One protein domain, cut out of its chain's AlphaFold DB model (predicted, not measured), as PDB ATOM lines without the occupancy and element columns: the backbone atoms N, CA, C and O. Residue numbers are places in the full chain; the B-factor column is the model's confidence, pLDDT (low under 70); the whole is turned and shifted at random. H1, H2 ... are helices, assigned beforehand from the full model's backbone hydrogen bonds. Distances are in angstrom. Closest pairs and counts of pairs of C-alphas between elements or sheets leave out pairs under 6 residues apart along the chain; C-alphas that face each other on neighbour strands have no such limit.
ATOM      1  N   SER A  13    -115.872 432.269  17.946       85.31
ATOM      2  CA  SER A  13    -115.617 432.497  16.527       85.31
ATOM      3  C   SER A  13    -114.186 432.098  16.146       85.31
ATOM      4  O   SER A  13    -113.241 432.182  16.940       85.31
ATOM      5  N   GLU A  14    -114.014 431.649  14.901       85.12
ATOM      6  CA  GLU A  14    -112.686 431.342  14.353       85.12
ATOM      7  C   GLU A  14    -111.788 432.588  14.343       85.12
ATOM      8  O   GLU A  14    -110.590 432.485  14.595       85.12
ATOM      9  N   GLU A  15    -112.381 433.767  14.126       88.38
ATOM     10  CA  GLU A  15    -111.695 435.061  14.171       88.38
ATOM     11  C   GLU A  15    -111.162 435.366  15.575       88.38
ATOM     12  O   GLU A  15    -109.964 435.590  15.733       88.38
ATOM     13  N   LEU A  16    -112.003 435.277  16.614       88.69
ATOM     14  CA  LEU A  16    -111.565 435.519  17.992       88.69
ATOM     15  C   LEU A  16    -110.521 434.496  18.452       88.69
ATOM     16  O   LEU A  16    -109.612 434.825  19.214       88.69
ATOM     17  N   THR A  17    -110.633 433.254  17.981       86.56
ATOM     18  CA  THR A  17    -109.638 432.212  18.253       86.56
ATOM     19  C   THR A  17    -108.281 432.572  17.644       86.56
ATOM     20  O   THR A  17    -107.264 432.486  18.328       86.56
ATOM     21  N   ALA A  18    -108.262 433.029  16.389       89.50
ATOM     22  CA  ALA A  18    -107.037 433.469  15.729       89.50
ATOM     23  C   ALA A  18    -106.426 434.712  16.405       89.50
ATOM     24  O   ALA A  18    -105.206 434.777  16.567       89.50
ATOM     25  N   ASP A  19    -107.259 435.659  16.844       92.06
ATOM     26  CA  ASP A  19    -106.814 436.853  17.572       92.06
ATOM     27  C   ASP A  19    -106.176 436.488  18.925       92.06
ATOM     28  O   ASP A  19    -105.115 437.011  19.272       92.06
ATOM     29  N   LEU A  20    -106.776 435.554  19.673       90.44
ATOM     30  CA  LEU A  20    -106.229 435.038  20.935       90.44
ATOM     31  C   LEU A  20    -104.877 434.341  20.739       90.44
ATOM     32  O   LEU A  20    -103.955 434.557  21.530       90.44
ATOM     33  N   ASP A  21    -104.746 433.522  19.695       89.69
ATOM     34  CA  ASP A  21    -103.491 432.837  19.372       89.69
ATOM     35  C   ASP A  21    -102.395 433.842  18.981       89.69
ATOM     36  O   ASP A  21    -101.264 433.749  19.462       89.69
ATOM     37  N   ALA A  22    -102.726 434.847  18.165       93.06
ATOM     38  CA  ALA A  22    -101.791 435.902  17.777       93.06
ATOM     39  C   ALA A  22    -101.347 436.754  18.977       93.06
ATOM     40  O   ALA A  22    -100.161 437.069  19.114       93.06
ATOM     41  N   TRP A  23    -102.279 437.097  19.866       94.44
ATOM     42  CA  TRP A  23    -102.007 437.858  21.086       94.44
ATOM     43  C   TRP A  23    -101.103 437.093  22.063       94.44
ATOM     44  O   TRP A  23    -100.166 437.677  22.616       94.44
ATOM     45  N   ASN A  24    -101.308 435.778  22.214       90.25
ATOM     46  CA  ASN A  24    -100.405 434.916  22.984       90.25
ATOM     47  C   ASN A  24     -99.020 434.806  22.334       90.25
ATOM     48  O   ASN A  24     -98.016 435.000  23.015       90.25
ATOM     49  N   GLY A  25     -98.944 434.568  21.023       93.06
ATOM     50  CA  GLY A  25     -97.661 434.479  20.317       93.06
ATOM     51  C   GLY A  25     -96.848 435.778  20.385       93.06
ATOM     52  O   GLY A  25     -95.619 435.750  20.500       93.06
ATOM     53  N   PHE A  26     -97.524 436.932  20.380       94.50
ATOM     54  CA  PHE A  26     -96.882 438.228  20.599       94.50
ATOM     55  C   PHE A  26     -96.248 438.307  21.993       94.50
ATOM     56  O   PHE A  26     -95.092 438.708  22.127       94.50
ATOM     57  N   TRP A  27     -96.968 437.879  23.030       93.00
ATOM     58  CA  TRP A  27     -96.430 437.833  24.387       93.00
ATOM     59  C   TRP A  27     -95.231 436.892  24.509       93.00
ATOM     60  O   TRP A  27     -94.199 437.320  25.014       93.00
ATOM     61  N   GLU A  28     -95.312 435.671  23.974       91.94
ATOM     62  CA  GLU A  28     -94.201 434.704  24.011       91.94
ATOM     63  C   GLU A  28     -92.929 435.238  23.333       91.94
ATOM     64  O   GLU A  28     -91.815 434.876  23.707       91.94
ATOM     65  N   THR A  29     -93.087 436.117  22.341       94.75
ATOM     66  CA  THR A  29     -91.964 436.734  21.626       94.75
ATOM     67  C   THR A  29     -91.364 437.914  22.398       94.75
ATOM     68  O   THR A  29     -90.143 438.084  22.426       94.75
ATOM     69  N   HIS A  30     -92.206 438.742  23.019       93.50
ATOM     70  CA  HIS A  30     -91.812 440.048  23.562       93.50
ATOM     71  C   HIS A  30     -91.649 440.085  25.085       93.50
ATOM     72  O   HIS A  30     -91.053 441.032  25.618       93.50
ATOM     73  N   PHE A  31     -92.132 439.069  25.796       91.25
ATOM     74  CA  PHE A  31     -92.039 438.958  27.243       91.25
ATOM     75  C   PHE A  31     -91.168 437.768  27.646       91.25
ATOM     76  O   PHE A  31     -91.461 436.620  27.331       91.25
ATOM     77  N   ASP A  32     -90.106 438.052  28.394       91.69
ATOM     78  CA  ASP A  32     -89.321 437.040  29.088       91.69
ATOM     79  C   ASP A  32     -89.774 436.939  30.553       91.69
ATOM     80  O   ASP A  32     -89.972 437.947  31.233       91.69
ATOM     81  N   HIS A  33     -89.924 435.721  31.070       86.50
ATOM     82  CA  HIS A  33     -90.401 435.502  32.437       86.50
ATOM     83  C   HIS A  33     -89.444 435.985  33.535       86.50
ATOM     84  O   HIS A  33     -89.899 436.256  34.650       86.50
ATOM     85  N   ALA A  34     -88.141 436.044  33.261       89.00
ATOM     86  CA  ALA A  34     -87.121 436.481  34.207       89.00
ATOM     87  C   ALA A  34     -86.827 437.980  34.072       89.00
ATOM     88  O   ALA A  34     -86.652 438.662  35.083       89.00
ATOM     89  N   GLU A  35     -86.785 438.492  32.845       89.56
ATOM     90  CA  GLU A  35     -86.313 439.851  32.560       89.56
ATOM     91  C   GLU A  35     -87.442 440.842  32.207       89.56
ATOM     92  O   GLU A  35     -87.268 442.053  32.352       89.56
ATOM     93  N   GLY A  36     -88.616 440.353  31.798       92.69
ATOM     94  CA  GLY A  36     -89.798 441.149  31.468       92.69
ATOM     95  C   GLY A  36     -89.934 441.511  29.988       92.69
ATOM     96  O   GLY A  36     -89.524 440.774  29.093       92.69
ATOM     97  N   TRP A  37     -90.557 442.656  29.714       95.06
ATOM     98  CA  TRP A  37     -90.830 443.134  28.355       95.06
ATOM     99  C   TRP A  37     -89.568 443.643  27.671       95.06
ATOM    100  O   TRP A  37     -88.786 444.354  28.293       95.06
ATOM    101  N   ASP A  38     -89.369 443.351  26.387       94.00
ATOM    102  CA  ASP A  38     -88.256 443.958  25.627       94.00
ATOM    103  C   ASP A  38     -88.403 445.472  25.435       94.00
ATOM    104  O   ASP A  38     -87.411 446.177  25.271       94.00
ATOM    105  N   SER A  39     -89.636 445.975  25.450       93.69
ATOM    106  CA  SER A  39     -89.950 447.361  25.143       93.69
ATOM    107  C   SER A  39     -91.252 447.805  25.803       93.69
ATOM    108  O   SER A  39     -92.165 447.017  26.066       93.69
ATOM    109  N   ILE A  40     -91.347 449.112  26.057       92.94
ATOM    110  CA  ILE A  40     -92.582 449.741  26.543       92.94
ATOM    111  C   ILE A  40     -93.683 449.625  25.481       92.94
ATOM    112  O   ILE A  40     -94.825 449.328  25.818       92.94
ATOM    113  N   GLU A  41     -93.326 449.790  24.207       93.94
ATOM    114  CA  GLU A  41     -94.253 449.729  23.075       93.94
ATOM    115  C   GLU A  41     -94.906 448.348  22.941       93.94
ATOM    116  O   GLU A  41     -96.124 448.263  22.787       93.94
ATOM    117  N   ALA A  42     -94.135 447.258  23.061       93.19
ATOM    118  CA  ALA A  42     -94.698 445.909  23.026       93.19
ATOM    119  C   ALA A  42     -95.655 445.665  24.197       93.19
ATOM    120  O   ALA A  42     -96.744 445.123  24.009       93.19
ATOM    121  N   ARG A  43     -95.293 446.127  25.397       93.88
ATOM    122  CA  ARG A  43     -96.152 446.020  26.578       93.88
ATOM    123  C   ARG A  43     -97.481 446.751  26.396       93.88
ATOM    124  O   ARG A  43     -98.533 446.189  26.693       93.88
ATOM    125  N   GLU A  44     -97.436 447.999  25.938       93.38
ATOM    126  CA  GLU A  44     -98.634 448.817  25.724       93.38
ATOM    127  C   GLU A  44     -99.523 448.229  24.631       93.38
ATOM    128  O   GLU A  44    -100.734 448.115  24.823       93.38
ATOM    129  N   ARG A  45     -98.918 447.775  23.526       94.44
ATOM    130  CA  ARG A  45     -99.635 447.094  22.449       94.44
ATOM    131  C   ARG A  45    -100.331 445.831  22.943       94.44
ATOM    132  O   ARG A  45    -101.528 445.685  22.728       94.44
ATOM    133  N   TRP A  46     -99.613 444.952  23.642       94.44
ATOM    134  CA  TRP A  46    -100.201 443.727  24.181       94.44
ATOM    135  C   TRP A  46    -101.360 444.024  25.141       94.44
ATOM    136  O   TRP A  46    -102.373 443.327  25.123       94.44
ATOM    137  N   GLY A  47    -101.240 445.079  25.951       93.50
ATOM    138  CA  GLY A  47    -102.319 445.539  26.824       93.50
ATOM    139  C   GLY A  47    -103.569 445.947  26.061       93.50
ATOM    140  O   GLY A  47    -104.644 445.423  26.348       93.50
ATOM    141  N   ALA A  48    -103.409 446.846  25.088       93.62
ATOM    142  CA  ALA A  48    -104.502 447.356  24.269       93.62
ATOM    143  C   ALA A  48    -105.185 446.245  23.454       93.62
ATOM    144  O   ALA A  48    -106.414 446.158  23.444       93.62
ATOM    145  N   ASP A  49    -104.398 445.359  22.838       93.81
ATOM    146  CA  ASP A  49    -104.911 444.216  22.076       93.81
ATOM    147  C   ASP A  49    -105.722 443.277  22.993       93.81
ATOM    148  O   ASP A  49    -106.825 442.850  22.646       93.81
ATOM    149  N   GLY A  50    -105.241 443.025  24.214       93.19
ATOM    150  CA  GLY A  50    -105.942 442.186  25.187       93.19
ATOM    151  C   GLY A  50    -107.245 442.792  25.725       93.19
ATOM    152  O   GLY A  50    -108.200 442.055  25.973       93.19
ATOM    153  N   GLU A  51    -107.340 444.120  25.864       93.50
ATOM    154  CA  GLU A  51    -108.598 444.787  26.243       93.50
ATOM    155  C   GLU A  51    -109.693 444.573  25.191       93.50
ATOM    156  O   GLU A  51    -110.839 444.251  25.538       93.50
ATOM    157  N   GLU A  52    -109.335 444.710  23.913       93.19
ATOM    158  CA  GLU A  52    -110.245 444.513  22.786       93.19
ATOM    159  C   GLU A  52    -110.652 443.041  22.641       93.19
ATOM    160  O   GLU A  52    -111.843 442.736  22.526       93.19
ATOM    161  N   ILE A  53    -109.698 442.114  22.744       92.94
ATOM    162  CA  ILE A  53    -109.973 440.670  22.730       92.94
ATOM    163  C   ILE A  53    -110.903 440.289  23.883       92.94
ATOM    164  O   ILE A  53    -111.895 439.587  23.678       92.94
ATOM    165  N   ALA A  54    -110.654 440.791  25.093       91.62
ATOM    166  CA  ALA A  54    -111.514 440.511  26.235       91.62
ATOM    167  C   ALA A  54    -112.925 441.096  26.066       91.62
ATOM    168  O   ALA A  54    -113.891 440.514  26.565       91.62
ATOM    169  N   ARG A  55    -113.070 442.238  25.379       92.50
ATOM    170  CA  ARG A  55    -114.381 442.814  25.044       92.50
ATOM    171  C   ARG A  55    -115.151 441.895  24.096       92.50
ATOM    172  O   ARG A  55    -116.303 441.588  24.389       92.50
ATOM    173  N   ARG A  56    -114.515 441.418  23.024       91.75
ATOM    174  CA  ARG A  56    -115.129 440.472  22.074       91.75
ATOM    175  C   ARG A  56    -115.487 439.151  22.746       91.75
ATOM    176  O   ARG A  56    -116.603 438.666  22.602       91.75
ATOM    177  N   LEU A  57    -114.582 438.621  23.566       89.81
ATOM    178  CA  LEU A  57    -114.822 437.393  24.312       89.81
ATOM    179  C   LEU A  57    -116.021 437.532  25.256       89.81
ATOM    180  O   LEU A  57    -116.871 436.647  25.273       89.81
ATOM    181  N   ARG A  58    -116.133 438.652  25.990       90.69
ATOM    182  CA  ARG A  58    -117.314 438.964  26.817       90.69
ATOM    183  C   ARG A  58    -118.607 438.901  26.010       90.69
ATOM    184  O   ARG A  58    -119.590 438.374  26.516       90.69
ATOM    185  N   GLU A  59    -118.616 439.446  24.798       90.19
ATOM    186  CA  GLU A  59    -119.800 439.465  23.933       90.19
ATOM    187  C   GLU A  59    -120.191 438.055  23.472       90.19
ATOM    188  O   GLU A  59    -121.368 437.699  23.552       90.19
ATOM    189  N   GLU A  60    -119.223 437.230  23.066       89.06
ATOM    190  CA  GLU A  60    -119.492 435.871  22.574       89.06
ATOM    191  C   GLU A  60    -119.981 434.918  23.671       89.06
ATOM    192  O   GLU A  60    -120.843 434.071  23.423       89.06
ATOM    193  N   VAL A  61    -119.485 435.067  24.904       86.19
ATOM    194  CA  VAL A  61    -119.837 434.162  26.012       86.19
ATOM    195  C   VAL A  61    -120.891 434.720  26.963       86.19
ATOM    196  O   VAL A  61    -121.272 434.026  27.906       86.19
ATOM    197  N   ALA A  62    -121.413 435.930  26.718       86.25
ATOM    198  CA  ALA A  62    -122.347 436.633  27.610       86.25
ATOM    199  C   ALA A  62    -123.573 435.799  28.022       86.25
ATOM    200  O   ALA A  62    -124.154 436.013  29.085       86.25
ATOM    201  N   ALA A  63    -123.980 434.840  27.184       82.19
ATOM    202  CA  ALA A  63    -125.102 433.951  27.462       82.19
ATOM    203  C   ALA A  63    -124.832 432.948  28.602       82.19
ATOM    204  O   ALA A  63    -125.786 432.422  29.176       82.19
ATOM    205  N   PHE A  64    -123.566 432.653  28.916       80.06
ATOM    206  CA  PHE A  64    -123.203 431.592  29.860       80.06
ATOM    207  C   PHE A  64    -122.009 431.895  30.780       80.06
ATOM    208  O   PHE A  64    -121.810 431.151  31.741       80.06
ATOM    209  N   ALA A  65    -121.229 432.953  30.545       83.19
ATOM    210  CA  ALA A  65    -120.079 433.311  31.373       83.19
ATOM    211  C   ALA A  65    -119.870 434.833  31.485       83.19
ATOM    212  O   ALA A  65    -120.209 435.597  30.586       83.19
ATOM    213  N   ASP A  66    -119.273 435.253  32.603       84.00
ATOM    214  CA  ASP A  66    -118.735 436.603  32.802       84.00
ATOM    215  C   ASP A  66    -117.213 436.559  32.599       84.00
ATOM    216  O   ASP A  66    -116.541 435.667  33.125       84.00
ATOM    217  N   VAL A  67    -116.666 437.505  31.834       86.06
ATOM    218  CA  VAL A  67    -115.243 437.536  31.464       86.06
ATOM    219  C   VAL A  67    -114.599 438.808  31.992       86.06
ATOM    220  O   VAL A  67    -114.869 439.922  31.532       86.06
ATOM    221  N   ARG A  68    -113.678 438.629  32.939       85.12
ATOM    222  CA  ARG A  68    -112.857 439.702  33.505       85.12
ATOM    223  C   ARG A  68    -111.460 439.646  32.924       85.12
ATOM    224  O   ARG A  68    -110.876 438.575  32.805       85.12
ATOM    225  N   TYR A  69    -110.948 440.816  32.575       86.25
ATOM    226  CA  TYR A  69    -109.590 440.967  32.086       86.25
ATOM    227  C   TYR A  69    -108.731 441.559  33.195       86.25
ATOM    228  O   TYR A  69    -108.967 442.684  33.633       86.25
ATOM    229  N   GLU A  70    -107.764 440.775  33.664       87.06
ATOM    230  CA  GLU A  70    -106.797 441.169  34.686       87.06
ATOM    231  C   GLU A  70    -105.397 441.097  34.066       87.06
ATOM    232  O   GLU A  70    -104.741 440.054  34.123       87.06
ATOM    233  N   PRO A  71    -104.946 442.177  33.404       78.81
ATOM    234  CA  PRO A  71    -103.721 442.151  32.620       78.81
ATOM    235  C   PRO A  71    -102.461 442.194  33.487       78.81
ATOM    236  O   PRO A  71    -101.830 443.234  33.697       78.81
ATOM    237  N   TRP A  72    -102.035 441.024  33.939       72.00
ATOM    238  CA  TRP A  72    -100.642 440.766  34.278       72.00
ATOM    239  C   TRP A  72     -99.978 440.212  33.011       72.00
ATOM    240  O   TRP A  72    -100.403 439.148  32.566       72.00
ATOM    241  N   PRO A  73     -99.044 440.934  32.355       78.38
ATOM    242  CA  PRO A  73     -97.896 441.627  32.943       78.38
ATOM    243  C   PRO A  73     -97.757 443.121  32.562       78.38
ATOM    244  O   PRO A  73     -96.640 443.604  32.380       78.38
ATOM    245  N   LEU A  74     -98.836 443.913  32.485       78.06
ATOM    246  CA  LEU A  74     -98.708 445.354  32.165       78.06
ATOM    247  C   LEU A  74     -97.862 446.153  33.172       78.06
ATOM    248  O   LEU A  74     -97.288 447.183  32.824       78.06
ATOM    249  N   GLY A  75     -97.731 445.664  34.407       79.75
ATOM    250  CA  GLY A  75     -96.815 446.210  35.416       79.75
ATOM    251  C   GLY A  75     -95.412 445.589  35.421       79.75
ATOM    252  O   GLY A  75     -94.628 445.893  36.316       79.75
ATOM    253  N   GLY A  76     -95.105 444.690  34.481       83.31
ATOM    254  CA  GLY A  76     -93.829 443.976  34.411       83.31
ATOM    255  C   GLY A  76     -92.639 444.893  34.090       83.31
ATOM    256  O   GLY A  76     -92.836 445.969  33.505       83.31
ATOM    257  N   PRO A  77     -91.411 444.482  34.464       89.44
ATOM    258  CA  PRO A  77     -90.201 445.247  34.190       89.44
ATOM    259  C   PRO A  77     -89.940 445.352  32.684       89.44
ATOM    260  O   PRO A  77     -90.399 444.520  31.901       89.44
ATOM    261  N   ILE A  78     -89.206 446.394  32.297       93.62
ATOM    262  CA  ILE A  78     -88.643 446.521  30.953       93.62
ATOM    263  C   ILE A  78     -87.201 446.027  31.017       93.62
ATOM    264  O   ILE A  78     -86.433 446.472  31.878       93.62
ATOM    265  N   ARG A  79     -86.844 445.119  30.111       89.88
ATOM    266  CA  ARG A  79     -85.496 444.585  29.955       89.88
ATOM    267  C   ARG A  79     -84.530 445.732  29.711       89.88
ATOM    268  O   ARG A  79     -84.739 446.572  28.839       89.88
ATOM    269  N   SER A  80     -83.474 445.780  30.512       77.88
ATOM    270  CA  SER A  80     -82.363 446.689  30.243       77.88
ATOM    271  C   SER A  80     -81.509 446.045  29.155       77.88
ATOM    272  O   SER A  80     -81.031 444.933  29.360       77.88
ATOM    273  N   SER A  81     -81.404 446.707  27.999       64.25
ATOM    274  CA  SER A  81     -80.539 446.292  26.885       64.25
ATOM    275  C   SER A  81     -79.074 446.166  27.288       64.25
ATOM    276  O   SER A  81     -78.641 446.927  28.185       64.25
TER     277      SER A  81
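This is residues 13 to 81 of the 81 residues of an uncharacterized protein of Acidovorax sp. SLBN-42 (UniProt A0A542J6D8). A hairpin of two long helices, H1 and H2, side by side, with an extended tail, residues 62 to 81, that folds back along H2 on the side away from H1. The 69 printed residues hold two named helices, H1 then H2, and no named strand; the class is all helix. The whole is only just loose, close to compact, with a radius of gyration of the C-alphas of 13.3 A, and is a rod spanning 46 by 21 by 18 A.

H1, residues 14 to 30, begins at C-alpha 14 (-112.686, 431.342, 14.353) and is 24.4 A long from first to last C-alpha. In the link, residues 31 to 32 pair antiparallel with residues 36 to 37. H2, residues 40 to 61, is 31.4 A long and ends at C-alpha 61 (-119.837, 434.162, 26.012).

H1 and H2 form a helical hairpin: they touch and run opposite ways at a shallow tilt of 24 degrees. Their closest C-alphas, of His 30 and Ala 42, are 6.6 A apart. In both, every O i to N i+4 pair is within hydrogen-bond range.

The C-alphas farthest apart, of Ala 63 and Ser 81, are 46.2 A apart. The printed part has no cut, and the link from H1 to H2 is short. Residue 81, the chain's last, has pLDDT under 70.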